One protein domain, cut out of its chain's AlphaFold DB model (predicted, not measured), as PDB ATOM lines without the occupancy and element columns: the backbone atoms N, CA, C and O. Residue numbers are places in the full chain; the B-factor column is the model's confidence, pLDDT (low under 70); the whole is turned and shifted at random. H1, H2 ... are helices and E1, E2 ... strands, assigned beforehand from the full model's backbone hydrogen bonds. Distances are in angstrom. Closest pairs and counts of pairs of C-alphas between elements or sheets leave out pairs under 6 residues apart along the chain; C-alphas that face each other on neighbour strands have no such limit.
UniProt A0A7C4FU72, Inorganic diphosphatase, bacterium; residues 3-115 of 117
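AT A GLANCE: This is residues 3 to 115 of the 117 residues of the protein "Inorganic diphosphatase" of bacterium (UniProt A0A7C4FU72). A twisted sheet of four strands lies between two helices, H1 over one face and H2 across the other, while residues 24 to 29 stick out as a loop. The printed part has 113 residues, ordered E1 E2 E3 H1 E4 H2, under half of them in named elements; the class is mixed, and the mixed sheet runs E1 E3 E2 E4. It is compact, radius of gyration of the C-alphas 14.1 A, spanning 42 by 32 by 28 A.

IN THESE COORDINATES: Find E2, residues 33 to 43, at C-alpha 33 (141.209, 143.002, 88.124); it spans 25.7 A, bending by 75 degrees at residue 36. Look for E3 at residues 50 to 55, E1 at 16 to 19, E4 at 96 to 103, H1 at 74 to 86, and H2 at 104 to 114, ending at C-alpha 114 (150.651, 136.529, 101.372).

HOW THE PARTS SIT: E2 and E3 form an antiparallel hairpin, N 34 and O 54 2.8 A apart. E4 is antiparallel to E2, N 38 and O 102 2.9 A apart; E1 is parallel to E3, N 18 and O 51 2.8 A apart. In three layers, helices on both faces, H1 touches E4, closest C-alphas Glu 85 and Thr 96, 5.2 A; H2 touches E2, closest C-alphas Gly 37 and Lys 104, 3.9 A. E3, H1 and E4 make a split strand-helix-strand unit, E2 between its strands, with a right-handed crossover. In H1 and H2 every O i to N i+4 pair is within hydrogen-bond range.

THE WHOLE: The printed part has no cut; links E1 to E2 and E3 to H1 are long. No printed residue is under 70 in pLDDT.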
ATOM      1  N   TYR A   3     151.981 143.951  90.325       96.12
ATOM      2  CA  TYR A   3     151.914 143.260  91.613       96.12
ATOM      3  C   TYR A   3     150.616 143.595  92.360       96.12
ATOM      4  O   TYR A   3     149.949 144.582  92.034       96.12
ATOM      5  N   LEU A   4     150.256 142.786  93.359       95.00
ATOM      6  CA  LEU A   4     149.125 143.039  94.257       95.00
ATOM      7  C   LEU A   4     149.576 143.910  95.442       95.00
ATOM      8  O   LEU A   4     150.363 143.448  96.273       95.00
ATOM      9  N   PRO A   5     149.082 145.154  95.583       92.75
ATOM     10  CA  PRO A   5     149.405 145.988  96.738       92.75
ATOM     11  C   PRO A   5     148.936 145.347  98.052       92.75
ATOM     12  O   PRO A   5     147.859 144.761  98.101       92.75
ATOM     13  N   GLY A   6     149.722 145.500  99.122       90.50
ATOM     14  CA  GLY A   6     149.375 144.979 100.453       90.50
ATOM     15  C   GLY A   6     149.603 143.475 100.640       90.50
ATOM     16  O   GLY A   6     149.214 142.935 101.668       90.50
ATOM     17  N   THR A   7     150.239 142.811  99.673       93.69
ATOM     18  CA  THR A   7     150.685 141.418  99.793       93.69
ATOM     19  C   THR A   7     152.187 141.348 100.041       93.69
ATOM     20  O   THR A   7     152.929 142.275  99.707       93.69
ATOM     21  N   ARG A   8     152.634 140.234 100.617       89.94
ATOM     22  CA  ARG A   8     154.036 139.909 100.847       89.94
ATOM     23  C   ARG A   8     154.258 138.421 100.590       89.94
ATOM     24  O   ARG A   8     153.861 137.575 101.384       89.94
ATOM     25  N   ALA A   9     154.892 138.107  99.469       83.94
ATOM     26  CA  ALA A   9     155.307 136.758  99.120       83.94
ATOM     27  C   ALA A   9     156.415 136.256 100.066       83.94
ATOM     28  O   ALA A   9     157.007 137.017 100.839       83.94
ATOM     29  N   LYS A  10     156.750 134.963  99.969       74.44
ATOM     30  CA  LYS A  10     157.739 134.294 100.842       74.44
ATOM     31  C   LYS A  10     159.127 134.946 100.830       74.44
ATOM     32  O   LYS A  10     159.842 134.875 101.825       74.44
ATOM     33  N   HIS A  11     159.489 135.609  99.734       74.06
ATOM     34  CA  HIS A  11     160.769 136.303  99.574       74.06
ATOM     35  C   HIS A  11     160.736 137.774 100.023       74.06
ATOM     36  O   HIS A  11     161.754 138.456  99.982       74.06
ATOM     37  N   GLY A  12     159.593 138.252 100.523       79.88
ATOM     38  CA  GLY A  12     159.425 139.599 101.063       79.88
ATOM     39  C   GLY A  12     158.932 140.637 100.056       79.88
ATOM     40  O   GLY A  12     158.502 141.702 100.498       79.88
ATOM     41  N   ASP A  13     158.937 140.315  98.763       86.56
ATOM     42  CA  ASP A  13     158.378 141.146  97.697       86.56
ATOM     43  C   ASP A  13     156.853 140.976  97.585       86.56
ATOM     44  O   ASP A  13     156.314 139.951  98.011       86.56
ATOM     45  N   PRO A  14     156.118 141.955  97.032       92.81
ATOM     46  CA  PRO A  14     154.698 141.792  96.732       92.81
ATOM     47  C   PRO A  14     154.430 140.639  95.756       92.81
ATOM     48  O   PRO A  14     155.262 140.326  94.909       92.81
ATOM     49  N   VAL A  15     153.242 140.040  95.832       94.38
ATOM     50  CA  VAL A  15     152.837 138.972  94.909       94.38
ATOM     51  C   VAL A  15     152.681 139.520  93.492       94.38
ATOM     52  O   VAL A  15     151.921 140.465  93.252       94.38
ATOM     53  N   ASP A  16     153.356 138.877  92.545       96.25
ATOM     54  CA  ASP A  16     153.304 139.205  91.125       96.25
ATOM     55  C   ASP A  16     151.977 138.818  90.465       96.25
ATOM     56  O   ASP A  16     151.378 137.778  90.755       96.25
ATOM     57  N   VAL A  17     151.547 139.623  89.488       97.62
ATOM     58  CA  VAL A  17     150.349 139.361  88.684       97.62
ATOM     59  C   VAL A  17     150.537 139.628  87.194       97.62
ATOM     60  O   VAL A  17     150.995 140.681  86.734       97.62
ATOM     61  N   ILE A  18     150.078 138.666  86.400       97.88
ATOM     62  CA  ILE A  18     149.880 138.777  84.961       97.88
ATOM     63  C   ILE A  18     148.402 139.082  84.722       97.88
ATOM     64  O   ILE A  18     147.536 138.228  84.913       97.88
ATOM     65  N   VAL A  19     148.108 140.307  84.284       97.94
ATOM     66  CA  VAL A  19     146.759 140.686  83.849       97.94
ATOM     67  C   VAL A  19     146.651 140.521  82.338       97.94
ATOM     68  O   VAL A  19     147.351 141.208  81.593       97.94
ATOM     69  N   ILE A  20     145.776 139.619  81.892       97.31
ATOM     70  CA  ILE A  20     145.428 139.424  80.481       97.31
ATOM     71  C   ILE A  20     144.300 140.401  80.145       97.31
ATOM     72  O   ILE A  20     143.213 140.307  80.712       97.31
ATOM     73  N   ALA A  21     144.566 141.345  79.248       95.50
ATOM     74  CA  ALA A  21     143.648 142.419  78.875       95.50
ATOM     75  C   ALA A  21     143.697 142.673  77.365       95.50
ATOM     76  O   ALA A  21     144.695 142.355  76.715       95.50
ATOM     77  N   THR A  22     142.648 143.286  76.810       94.88
ATOM     78  CA  THR A  22     142.602 143.608  75.374       94.88
ATOM     79  C   THR A  22     143.613 144.687  74.981       94.88
ATOM     80  O   THR A  22     144.124 144.672  73.862       94.88
ATOM     81  N   TYR A  23     143.928 145.609  75.893       93.50
ATOM     82  CA  TYR A  23     144.821 146.735  75.631       93.50
ATOM     83  C   TYR A  23     145.914 146.849  76.689       93.50
ATOM     84  O   TYR A  23     145.718 146.516  77.860       93.50
ATOM     85  N   ALA A  24     147.067 147.366  76.265       95.00
ATOM     86  CA  ALA A  24     148.128 147.745  77.181       95.00
ATOM     87  C   ALA A  24     147.671 148.899  78.085       95.00
ATOM     88  O   ALA A  24     146.906 149.774  77.676       95.00
ATOM     89  N   VAL A  25     148.181 148.906  79.313       95.44
ATOM     90  CA  VAL A  25     147.889 149.931  80.318       95.44
ATOM     91  C   VAL A  25     149.166 150.702  80.629       95.44
ATOM     92  O   VAL A  25     150.263 150.143  80.590       95.44
ATOM     93  N   GLN A  26     149.031 151.996  80.925       97.44
ATOM     94  CA  GLN A  26     150.163 152.850  81.271       97.44
ATOM     95  C   GLN A  26     150.864 152.346  82.551       97.44
ATOM     96  O   GLN A  26     150.181 152.114  83.557       97.44
ATOM     97  N   PRO A  27     152.207 152.218  82.563       97.44
ATOM     98  CA  PRO A  27     152.957 151.841  83.761       97.44
ATOM     99  C   PRO A  27     152.637 152.744  84.960       97.44
ATOM    100  O   PRO A  27     152.479 153.953  84.806       97.44
ATOM    101  N   GLY A  28     152.538 152.152  86.152       95.81
ATOM    102  CA  GLY A  28     152.178 152.860  87.389       95.81
ATOM    103  C   GLY A  28     150.675 153.092  87.589       95.81
ATOM    104  O   GLY A  28     150.278 153.613  88.628       95.81
ATOM    105  N   SER A  29     149.827 152.691  86.639       96.50
ATOM    106  CA  SER A  29     148.370 152.749  86.805       96.50
ATOM    107  C   SER A  29     147.854 151.629  87.709       96.50
ATOM    108  O   SER A  29     148.369 150.512  87.686       96.50
ATOM    109  N   LEU A  30     146.771 151.903  88.442       96.31
ATOM    110  CA  LEU A  30     146.019 150.879  89.166       96.31
ATOM    111  C   LEU A  30     144.939 150.290  88.252       96.31
ATOM    112  O   LEU A  30     144.068 151.017  87.772       96.31
ATOM    113  N   LEU A  31     144.974 148.976  88.036       97.25
ATOM    114  CA  LEU A  31     144.001 148.264  87.208       97.25
ATOM    115  C   LEU A  31     143.143 147.338  88.081       97.25
ATOM    116  O   LEU A  31     143.644 146.320  88.555       97.25
ATOM    117  N   PRO A  32     141.851 147.649  88.295       96.81
ATOM    118  CA  PRO A  32     140.940 146.731  88.962       96.81
ATOM    119  C   PRO A  32     140.787 145.436  88.157       96.81
ATOM    120  O   PRO A  32     140.296 145.446  87.022       96.81
ATOM    121  N   SER A  33     141.161 144.316  88.767       97.88
ATOM    122  CA  SER A  33     141.209 143.002  88.124       97.88
ATOM    123  C   SER A  33     140.575 141.920  88.995       97.88
ATOM    124  O   SER A  33     140.448 142.068  90.208       97.88
ATOM    125  N   ARG A  34     140.168 140.817  88.365       97.75
ATOM    126  CA  ARG A  34     139.711 139.594  89.024       97.75
ATOM    127  C   ARG A  34     140.709 138.483  88.778       97.75
ATOM    128  O   ARG A  34     141.090 138.242  87.634       97.75
ATOM    129  N   VAL A  35     141.060 137.795  89.851       98.44
ATOM    130  CA  VAL A  35     141.884 136.590  89.817       98.44
ATOM    131  C   VAL A  35     141.115 135.472  89.124       98.44
ATOM    132  O   VAL A  35     139.933 135.262  89.404       98.44
ATOM    133  N   ILE A  36     141.793 134.781  88.212       98.62
ATOM    134  CA  ILE A  36     141.259 133.620  87.492       98.62
ATOM    135  C   ILE A  36     142.145 132.384  87.649       98.62
ATOM    136  O   ILE A  36     141.695 131.288  87.347       98.62
ATOM    137  N   GLY A  37     143.382 132.522  88.128       98.62
ATOM    138  CA  GLY A  37     144.264 131.380  88.327       98.62
ATOM    139  C   GLY A  37     145.657 131.768  88.784       98.62
ATOM    140  O   GLY A  37     145.912 132.916  89.144       98.62
ATOM    141  N   LEU A  38     146.548 130.786  88.755       98.44
ATOM    142  CA  LEU A  38     147.947 130.907  89.145       98.44
ATOM    143  C   LEU A  38     148.824 130.202  88.107       98.44
ATOM    144  O   LEU A  38     148.501 129.109  87.648       98.44
ATOM    145  N   LEU A  39     149.920 130.843  87.721       98.31
ATOM    146  CA  LEU A  39     150.993 130.259  86.933       98.31
ATOM    147  C   LEU A  39     152.064 129.764  87.905       98.31
ATOM    148  O   LEU A  39     152.742 130.572  88.538       98.31
ATOM    149  N   GLU A  40     152.207 128.448  88.016       97.50
ATOM    150  CA  GLU A  40     153.281 127.841  88.794       97.50
ATOM    151  C   GLU A  40     154.539 127.790  87.931       97.50
ATOM    152  O   GLU A  40     154.555 127.187  86.847       97.50
ATOM    153  N   MET A  41     155.602 128.415  88.419       95.81
ATOM    154  CA  MET A  41     156.902 128.400  87.767       95.81
ATOM    155  C   MET A  41     158.035 128.375  88.785       95.81
ATOM    156  O   MET A  41     157.861 128.633  89.975       95.81
ATOM    157  N   GLU A  42     159.205 128.021  88.280       95.81
ATOM    158  CA  GLU A  42     160.459 128.030  89.015       95.81
ATOM    159  C   GLU A  42     161.499 128.776  88.185       95.81
ATOM    160  O   GLU A  42     161.493 128.682  86.951       95.81
ATOM    161  N   ASP A  43     162.369 129.515  88.853       95.44
ATOM    162  CA  ASP A  43     163.509 130.188  88.250       95.44
ATOM    163  C   ASP A  43     164.794 129.895  89.036       95.44
ATOM    164  O   ASP A  43     164.819 129.047  89.933       95.44
ATOM    165  N   GLU A  44     165.889 130.570  88.690       95.06
ATOM    166  CA  GLU A  44     167.180 130.378  89.348       95.06
ATOM    167  C   GLU A  44     167.183 130.619  90.872       95.06
ATOM    168  O   GLU A  44     168.100 130.147  91.549       95.06
ATOM    169  N   ALA A  45     166.188 131.329  91.414       92.25
ATOM    170  CA  ALA A  45     166.049 131.645  92.833       92.25
ATOM    171  C   ALA A  45     165.029 130.752  93.568       92.25
ATOM    172  O   ALA A  45     164.963 130.795  94.800       92.25
ATOM    173  N   GLY A  46     164.277 129.911  92.849       92.25
ATOM    174  CA  GLY A  46     163.317 128.967  93.418       92.25
ATOM    175  C   GLY A  46     161.907 129.128  92.850       92.25
ATOM    176  O   GLY A  46     161.725 129.436  91.676       92.25
ATOM    177  N   LEU A  47     160.893 128.840  93.673       92.31
ATOM    178  CA  LEU A  47     159.487 128.949  93.268       92.31
ATOM    179  C   LEU A  47     159.079 130.421  93.134       92.31
ATOM    180  O   LEU A  47     159.217 131.183  94.086       92.31
ATOM    181  N   ASP A  48     158.509 130.781  91.986       92.56
ATOM    182  CA  ASP A  48     158.103 132.152  91.649       92.56
ATOM    183  C   ASP A  48     156.687 132.153  91.051       92.56
ATOM    184  O   ASP A  48     156.467 132.381  89.861       92.56
ATOM    185  N   ASN A  49     155.696 131.808  91.873       94.75
ATOM    186  CA  ASN A  49     154.306 131.750  91.430       94.75
ATOM    187  C   ASN A  49     153.800 133.135  91.013       94.75
ATOM    188  O   ASN A  49     153.994 134.123  91.718       94.75
ATOM    189  N   LYS A  50     153.062 133.200  89.899       96.69
ATOM    190  CA  LYS A  50     152.442 134.447  89.426       96.69
ATOM    191  C   LYS A  50     150.933 134.311  89.374       96.69
ATOM    192  O   LYS A  50     150.403 133.382  88.765       96.69
ATOM    193  N   ILE A  51     150.222 135.264  89.962       98.38
ATOM    194  CA  ILE A  51     148.765 135.320  89.864       98.38
ATOM    195  C   ILE A  51     148.377 135.646  88.423       98.38
ATOM    196  O   ILE A  51     148.983 136.496  87.772       98.38
ATOM    197  N   VAL A  52     147.342 134.988  87.913       98.56
ATOM    198  CA  VAL A  52     146.749 135.289  86.611       98.56
ATOM    199  C   VAL A  52     145.390 135.932  86.835       98.56
ATOM    200  O   VAL A  52     144.531 135.404  87.546       98.56
ATOM    201  N   ALA A  53     145.191 137.088  86.216       98.56
ATOM    202  CA  ALA A  53     143.985 137.881  86.367       98.56
ATOM    203  C   ALA A  53     143.502 138.436  85.023       98.56
ATOM    204  O   ALA A  53     144.242 138.503  84.043       98.56
ATOM    205  N   VAL A  54     142.250 138.882  84.997       98.25
ATOM    206  CA  VAL A  54     141.654 139.662  83.901       98.25
ATOM    207  C   VAL A  54     141.051 140.946  84.472       98.25
ATOM    208  O   VAL A  54     140.723 140.973  85.661       98.25
ATOM    209  N   PRO A  55     140.883 142.030  83.699       97.94
ATOM    210  CA  PRO A  55     140.228 143.229  84.207       97.94
ATOM    211  C   PRO A  55     138.810 142.953  84.732       97.94
ATOM    212  O   PRO A  55     138.129 141.995  84.352       97.94
ATOM    213  N   MET A  56     138.336 143.820  85.627       97.62
ATOM    214  CA  MET A  56     136.935 143.814  86.049       97.62
ATOM    215  C   MET A  56     136.007 143.955  84.834       97.62
ATOM    216  O   MET A  56     136.299 144.713  83.914       97.62
ATOM    217  N   ARG A  57     134.829 143.312  84.866       96.19
ATOM    218  CA  ARG A  57     133.863 143.317  83.742       96.19
ATOM    219  C   ARG A  57     133.472 144.721  83.257       96.19
ATOM    220  O   ARG A  57     133.151 144.900  82.092       96.19
ATOM    221  N   LYS A  58     133.465 145.706  84.165       96.44
ATOM    222  CA  LYS A  58     133.161 147.116  83.858       96.44
ATOM    223  C   LYS A  58     134.310 147.847  83.149       96.44
ATOM    224  O   LYS A  58     134.067 148.890  82.561       96.44
ATOM    225  N   VAL A  59     135.534 147.336  83.271       95.50
ATOM    226  CA  VAL A  59     136.753 147.899  82.674       95.50
ATOM    227  C   VAL A  59     136.979 147.303  81.289       95.50
ATOM    228  O   VAL A  59     137.204 148.042  80.340       95.50
ATOM    229  N   ASP A  60     136.876 145.978  81.173       94.94
ATOM    230  CA  ASP A  60     137.038 145.256  79.911       94.94
ATOM    231  C   ASP A  60     135.959 144.160  79.786       94.94
ATOM    232  O   ASP A  60     136.025 143.138  80.484       94.94
ATOM    233  N   PRO A  61     134.933 144.351  78.935       94.69
ATOM    234  CA  PRO A  61     133.876 143.365  78.763       94.69
ATOM    235  C   PRO A  61     134.305 142.152  77.920       94.69
ATOM    236  O   PRO A  61     133.616 141.133  77.972       94.69
ATOM    237  N   PHE A  62     135.422 142.201  77.179       94.56
ATOM    238  CA  PHE A  62     135.843 141.095  76.303       94.56
ATOM    239  C   PHE A  62     136.257 139.847  77.089       94.56
ATOM    240  O   PHE A  62     136.058 138.727  76.625       94.56
ATOM    241  N   TYR A  63     136.757 140.033  78.312       95.12
ATOM    242  CA  TYR A  63     137.112 138.952  79.238       95.12
ATOM    243  C   TYR A  63     136.030 138.690  80.298       95.12
ATOM    244  O   TYR A  63     136.274 138.002  81.292       95.12
ATOM    245  N   ALA A  64     134.815 139.227  80.124       95.06
ATOM    246  CA  ALA A  64     133.778 139.149  81.151       95.06
ATOM    247  C   ALA A  64     133.294 137.720  81.442       95.06
ATOM    248  O   ALA A  64     132.899 137.448  82.583       95.06
ATOM    249  N   SER A  65     133.326 136.837  80.438       96.06
ATOM    250  CA  SER A  65     132.948 135.424  80.549       96.06
ATOM    251  C   SER A  65     133.982 134.588  81.298       96.06
ATOM    252  O   SER A  65     133.586 133.651  81.978       96.06
ATOM    253  N   ILE A  66     135.263 134.965  81.263       97.81
ATOM    254  CA  ILE A  66     136.366 134.217  81.879       97.81
ATOM    255  C   ILE A  66     136.259 134.307  83.407       97.81
ATOM    256  O   ILE A  66     136.390 135.390  83.986       97.81
ATOM    257  N   GLN A  67     135.965 133.196  84.077       97.44
ATOM    258  CA  GLN A  67     135.860 133.102  85.538       97.44
ATOM    259  C   GLN A  67     136.988 132.297  86.171       97.44
ATOM    260  O   GLN A  67     137.252 132.500  87.354       97.44
ATOM    261  N   ASP A  68     137.614 131.409  85.411       98.56
ATOM    262  CA  ASP A  68     138.719 130.561  85.833       98.56
ATOM    263  C   ASP A  68     139.752 130.425  84.702       98.56
ATOM    264  O   ASP A  68     139.475 130.715  83.537       98.56
ATOM    265  N   ILE A  69     140.967 129.992  85.030       98.25
ATOM    266  CA  ILE A  69     142.043 129.771  84.062       98.25
ATOM    267  C   ILE A  69     141.666 128.727  83.010       98.25
ATOM    268  O   ILE A  69     142.149 128.781  81.879       98.25
ATOM    269  N   SER A  70     140.786 127.792  83.370       98.06
ATOM    270  CA  SER A  70     140.237 126.793  82.457       98.06
ATOM    271  C   SER A  70     139.364 127.399  81.353       98.06
ATOM    272  O   SER A  70     139.297 126.821  80.269       98.06
ATOM    273  N   ASP A  71     138.787 128.587  81.567       98.06
ATOM    274  CA  ASP A  71     138.006 129.303  80.550       98.06
ATOM    275  C   ASP A  71     138.899 129.981  79.492       98.06
ATOM    276  O   ASP A  71     138.422 130.360  78.417       98.06
ATOM    277  N   LEU A  72     140.198 130.166  79.767       96.75
ATOM    278  CA  LEU A  72     141.132 130.698  78.778       96.75
ATOM    279  C   LEU A  72     141.471 129.647  77.727       96.75
ATOM    280  O   LEU A  72     141.857 128.516  78.030       96.75
ATOM    281  N   ASN A  73     141.438 130.086  76.470       96.31
ATOM    282  CA  ASN A  73     141.869 129.256  75.359       96.31
ATOM    283  C   ASN A  73     143.357 128.865  75.489       96.31
ATOM    284  O   ASN A  73     144.187 129.606  76.032       96.31
ATOM    285  N   ASP A  74     143.695 127.694  74.956       96.88
ATOM    286  CA  ASP A  74     145.050 127.148  75.044       96.88
ATOM    287  C   ASP A  74     146.081 127.994  74.296       96.88
ATOM    288  O   ASP A  74     147.232 128.048  74.715       96.88
ATOM    289  N   ALA A  75     145.690 128.709  73.236       97.88
ATOM    290  CA  ALA A  75     146.603 129.584  72.505       97.88
ATOM    291  C   ALA A  75     147.136 130.722  73.395       97.88
ATOM    292  O   ALA A  75     148.340 130.965  73.422       97.88
ATOM    293  N   THR A  76     146.271 131.362  74.186       96.75
ATOM    294  CA  THR A  76     146.652 132.399  75.153       96.75
ATOM    295  C   THR A  76     147.529 131.820  76.259       96.75
ATOM    296  O   THR A  76     148.569 132.398  76.576       96.75
ATOM    297  N   LYS A  77     147.159 130.661  76.826       97.81
ATOM    298  CA  LYS A  77     147.969 129.990  77.860       97.81
ATOM    299  C   LYS A  77     149.358 129.619  77.332       97.81
ATOM    300  O   LYS A  77     150.353 129.868  78.009       97.81
ATOM    301  N   ASN A  78     149.439 129.102  76.107       97.88
ATOM    302  CA  ASN A  78     150.697 128.757  75.449       97.88
ATOM    303  C   ASN A  78     151.547 129.990  75.133       97.88
ATOM    304  O   ASN A  78     152.761 129.930  75.296       97.88
ATOM    305  N   LEU A  79     150.934 131.109  74.734       97.38
ATOM    306  CA  LEU A  79     151.649 132.367  74.517       97.38
ATOM    307  C   LEU A  79     152.287 132.879  75.815       97.38
ATOM    308  O   LEU A  79     153.471 133.209  75.822       97.38
ATOM    309  N   VAL A  80     151.524 132.903  76.914       97.31
ATOM    310  CA  VAL A  80     152.036 133.298  78.239       97.31
ATOM    311  C   VAL A  80     153.154 132.356  78.678       97.31
ATOM    312  O   VAL A  80     154.225 132.824  79.055       97.31
ATOM    313  N   LYS A  81     152.935 131.039  78.577       97.44
ATOM    314  CA  LYS A  81     153.944 130.028  78.913       97.44
ATOM    315  C   LYS A  81     155.233 130.239  78.120       97.44
ATOM    316  O   LYS A  81     156.300 130.310  78.716       97.44
ATOM    317  N   HIS A  82     155.128 130.368  76.800       97.62
ATOM    318  CA  HIS A  82     156.284 130.543  75.928       97.62
ATOM    319  C   HIS A  82     157.057 131.818  76.259       97.62
ATOM    320  O   HIS A  82     158.277 131.778  76.346       97.62
ATOM    321  N   PHE A  83     156.361 132.936  76.479       97.19
ATOM    322  CA  PHE A  83     157.008 134.178  76.888       97.19
ATOM    323  C   PHE A  83     157.784 133.997  78.197       97.19
ATOM    324  O   PHE A  83     158.961 134.347  78.261       97.19
ATOM    325  N   ILE A  84     157.142 133.410  79.212       96.50
ATOM    326  CA  ILE A  84     157.756 133.197  80.524       96.50
ATOM    327  C   ILE A  84     158.971 132.282  80.420       96.50
ATOM    328  O   ILE A  84     160.002 132.645  80.951       96.50
ATOM    329  N   GLU A  85     158.899 131.172  79.686       96.19
ATOM    330  CA  GLU A  85     160.029 130.243  79.526       96.19
ATOM    331  C   GLU A  85     161.206 130.823  78.728       96.19
ATOM    332  O   GLU A  85     162.271 130.213  78.702       96.19
ATOM    333  N   LYS A  86     161.016 131.953  78.031       96.62
ATOM    334  CA  LYS A  86     161.988 132.477  77.062       96.62
ATOM    335  C   LYS A  86     162.550 133.848  77.367       96.62
ATOM    336  O   LYS A  86     163.633 134.160  76.876       96.62
ATOM    337  N   TYR A  87     161.873 134.676  78.160       95.50
ATOM    338  CA  TYR A  87     162.294 136.073  78.314       95.50
ATOM    339  C   TYR A  87     163.677 136.237  78.969       95.50
ATOM    340  O   TYR A  87     164.325 137.248  78.716       95.50
ATOM    341  N   LYS A  88     164.147 135.245  79.745       95.94
ATOM    342  CA  LYS A  88     165.482 135.247  80.367       95.94
ATOM    343  C   LYS A  88     166.566 134.500  79.563       95.94
ATOM    344  O   LYS A  88     167.701 134.466  80.022       95.94
ATOM    345  N   ASP A  89     166.278 133.924  78.387       95.69
ATOM    346  CA  ASP A  89     167.210 133.016  77.667       95.69
ATOM    347  C   ASP A  89     168.590 133.642  77.365       95.69
ATOM    348  O   ASP A  89     169.586 132.930  77.235       95.69
ATOM    349  N   ILE A  90     168.663 134.971  77.239       96.31
ATOM    350  CA  ILE A  90     169.903 135.704  76.933       96.31
ATOM    351  C   ILE A  90     170.625 136.241  78.177       96.31
ATOM    352  O   ILE A  90     171.708 136.812  78.051       96.31
ATOM    353  N   GLU A  91     170.038 136.095  79.366       96.81
ATOM    354  CA  GLU A  91     170.622 136.557  80.623       96.81
ATOM    355  C   GLU A  91     171.532 135.459  81.209       96.81
ATOM    356  O   GLU A  91     171.044 134.388  81.579       96.81
ATOM    357  N   PRO A  92     172.859 135.679  81.318       96.62
ATOM    358  CA  PRO A  92     173.783 134.638  81.763       96.62
ATOM    359  C   PRO A  92     173.427 134.079  83.145       96.62
ATOM    360  O   PRO A  92     173.377 134.813  84.130       96.62
ATOM    361  N   GLY A  93     173.222 132.761  83.216       95.56
ATOM    362  CA  GLY A  93     172.932 132.049  84.463       95.56
ATOM    363  C   GLY A  93     171.477 132.122  84.935       95.56
ATOM    364  O   GLY A  93     171.165 131.497  85.947       95.56
ATOM    365  N   LYS A  94     170.592 132.822  84.216       97.50
ATOM    366  CA  LYS A  94     169.163 132.870  84.536       97.50
ATOM    367  C   LYS A  94     168.364 131.897  83.688       97.50
ATOM    368  O   LYS A  94     168.706 131.618  82.542       97.50
ATOM    369  N   TRP A  95     167.287 131.379  84.260       96.81
ATOM    370  CA  TRP A  95     166.391 130.457  83.574       96.81
ATOM    371  C   TRP A  95     165.008 130.527  84.195       96.81
ATOM    372  O   TRP A  95     164.823 131.017  85.299       96.81
ATOM    373  N   THR A  96     164.017 130.035  83.473       97.38
ATOM    374  CA  THR A  96     162.658 129.901  83.994       97.38
ATOM    375  C   THR A  96     162.054 128.612  83.466       97.38
ATOM    376  O   THR A  96     162.380 128.147  82.371       97.38
ATOM    377  N   LYS A  97     161.181 128.004  84.261       97.12
ATOM    378  CA  LYS A  97     160.476 126.782  83.896       97.12
ATOM    379  C   LYS A  97     159.041 126.854  84.379       97.12
ATOM    380  O   LYS A  97     158.785 126.905  85.579       97.12
ATOM    381  N   VAL A  98     158.102 126.796  83.442       97.62
ATOM    382  CA  VAL A  98     156.676 126.739  83.768       97.62
ATOM    383  C   VAL A  98     156.296 125.305  84.126       97.62
ATOM    384  O   VAL A  98     156.491 124.380  83.334       97.62
ATOM    385  N   LYS A  99     155.724 125.121  85.318       97.31
ATOM    386  CA  LYS A  99     155.184 123.837  85.788       97.31
ATOM    387  C   LYS A  99     153.742 123.647  85.339       97.31
ATOM    388  O   LYS A  99     153.380 122.556  84.906       97.31
ATOM    389  N   GLY A 100     152.947 124.714  85.348       97.12
ATOM    390  CA  GLY A 100     151.579 124.662  84.849       97.12
ATOM    391  C   GLY A 100     150.717 125.828  85.300       97.12
ATOM    392  O   GLY A 100     151.181 126.776  85.925       97.12
ATOM    393  N   PHE A 101     149.439 125.729  84.950       98.50
ATOM    394  CA  PHE A 101     148.401 126.652  85.378       98.50
ATOM    395  C   PHE A 101     147.491 125.962  86.394       98.50
ATOM    396  O   PHE A 101     147.103 124.813  86.185       98.50
ATOM    397  N   HIS A 102     147.103 126.691  87.437       98.50
ATOM    398  CA  HIS A 102     146.169 126.254  88.473       98.50
ATOM    399  C   HIS A 102     144.947 127.168  88.529       98.50
ATOM    400  O   HIS A 102     145.034 128.354  88.196       98.50
ATOM    401  N   GLY A 103     143.814 126.603  88.949       98.56
ATOM    402  CA  GLY A 103     142.546 127.320  89.089       98.56
ATOM    403  C   GLY A 103     142.602 128.451  90.117       98.56
ATOM    404  O   GLY A 103     143.536 128.560  90.922       98.56
ATOM    405  N   LYS A 104     141.586 129.314  90.094       98.06
ATOM    406  CA  LYS A 104     141.525 130.504  90.959       98.06
ATOM    407  C   LYS A 104     141.548 130.176  92.452       98.06
ATOM    408  O   LYS A 104     141.996 131.006  93.232       98.06
ATOM    409  N   GLU A 105     141.087 128.998  92.865       98.12
ATOM    410  CA  GLU A 105     141.079 128.579  94.270       98.12
ATOM    411  C   GLU A 105     142.506 128.500  94.822       98.12
ATOM    412  O   GLU A 105     142.784 129.050  95.883       98.12
ATOM    413  N   VAL A 106     143.428 127.903  94.060       98.12
ATOM    414  CA  VAL A 106     144.856 127.830  94.418       98.12
ATOM    415  C   VAL A 106     145.468 129.230  94.455       98.12
ATOM    416  O   VAL A 106     146.215 129.560  95.371       98.12
ATOM    417  N   ALA A 107     145.098 130.079  93.494       97.75
ATOM    418  CA  ALA A 107     145.544 131.466  93.447       97.75
ATOM    419  C   ALA A 107     145.085 132.270  94.673       97.75
ATOM    420  O   ALA A 107     145.851 133.061  95.215       97.75
ATOM    421  N   PHE A 108     143.849 132.065  95.134       97.25
ATOM    422  CA  PHE A 108     143.353 132.713  96.345       97.25
ATOM    423  C   PHE A 108     144.065 132.216  97.600       97.25
ATOM    424  O   PHE A 108     144.347 133.044  98.459       97.25
ATOM    425  N   CYS A 109     144.391 130.924  97.707       96.00
ATOM    426  CA  CYS A 109     145.206 130.423  98.816       96.00
ATOM    427  C   CYS A 109     146.568 131.129  98.872       96.00
ATOM    428  O   CYS A 109     146.917 131.662  99.919       96.00
ATOM    429  N   GLU A 110     147.278 131.227  97.741       94.56
ATOM    430  CA  GLU A 110     148.559 131.952  97.650       94.56
ATOM    431  C   GLU A 110     148.409 133.423  98.079       94.56
ATOM    432  O   GLU A 110     149.198 133.934  98.870       94.56
ATOM    433  N   ILE A 111     147.359 134.110  97.611       95.44
ATOM    434  CA  ILE A 111     147.110 135.507  97.995       95.44
ATOM    435  C   ILE A 111     146.829 135.613  99.494       95.44
ATOM    436  O   ILE A 111     147.405 136.477 100.145       95.44
ATOM    437  N   LEU A 112     145.972 134.759 100.054       94.69
ATOM    438  CA  LEU A 112     145.631 134.788 101.477       94.69
ATOM    439  C   LEU A 112     146.850 134.512 102.362       94.69
ATOM    440  O   LEU A 112     147.024 135.201 103.359       94.69
ATOM    441  N   GLU A 113     147.714 133.569 101.976       92.38
ATOM    442  CA  GLU A 113     148.988 133.304 102.661       92.38
ATOM    443  C   GLU A 113     149.949 134.501 102.600       92.38
ATOM    444  O   GLU A 113     150.790 134.668 103.484       92.38
ATOM    445  N   SER A 114     149.826 135.334 101.565       90.94
ATOM    446  CA  SER A 114     150.651 136.529 101.372       90.94
ATOM    447  C   SER A 114     150.110 137.788 102.058       90.94
ATOM    448  O   SER A 114     150.805 138.804 102.106       90.94
ATOM    449  N   LEU A 115     148.871 137.778 102.556       88.94
ATOM    450  CA  LEU A 115     148.337 138.899 103.325       88.94
ATOM    451  C   LEU A 115     148.948 138.842 104.730       88.94
ATOM    452  O   LEU A 115     148.778 137.861 105.448       88.94
TER     453      LEU A 115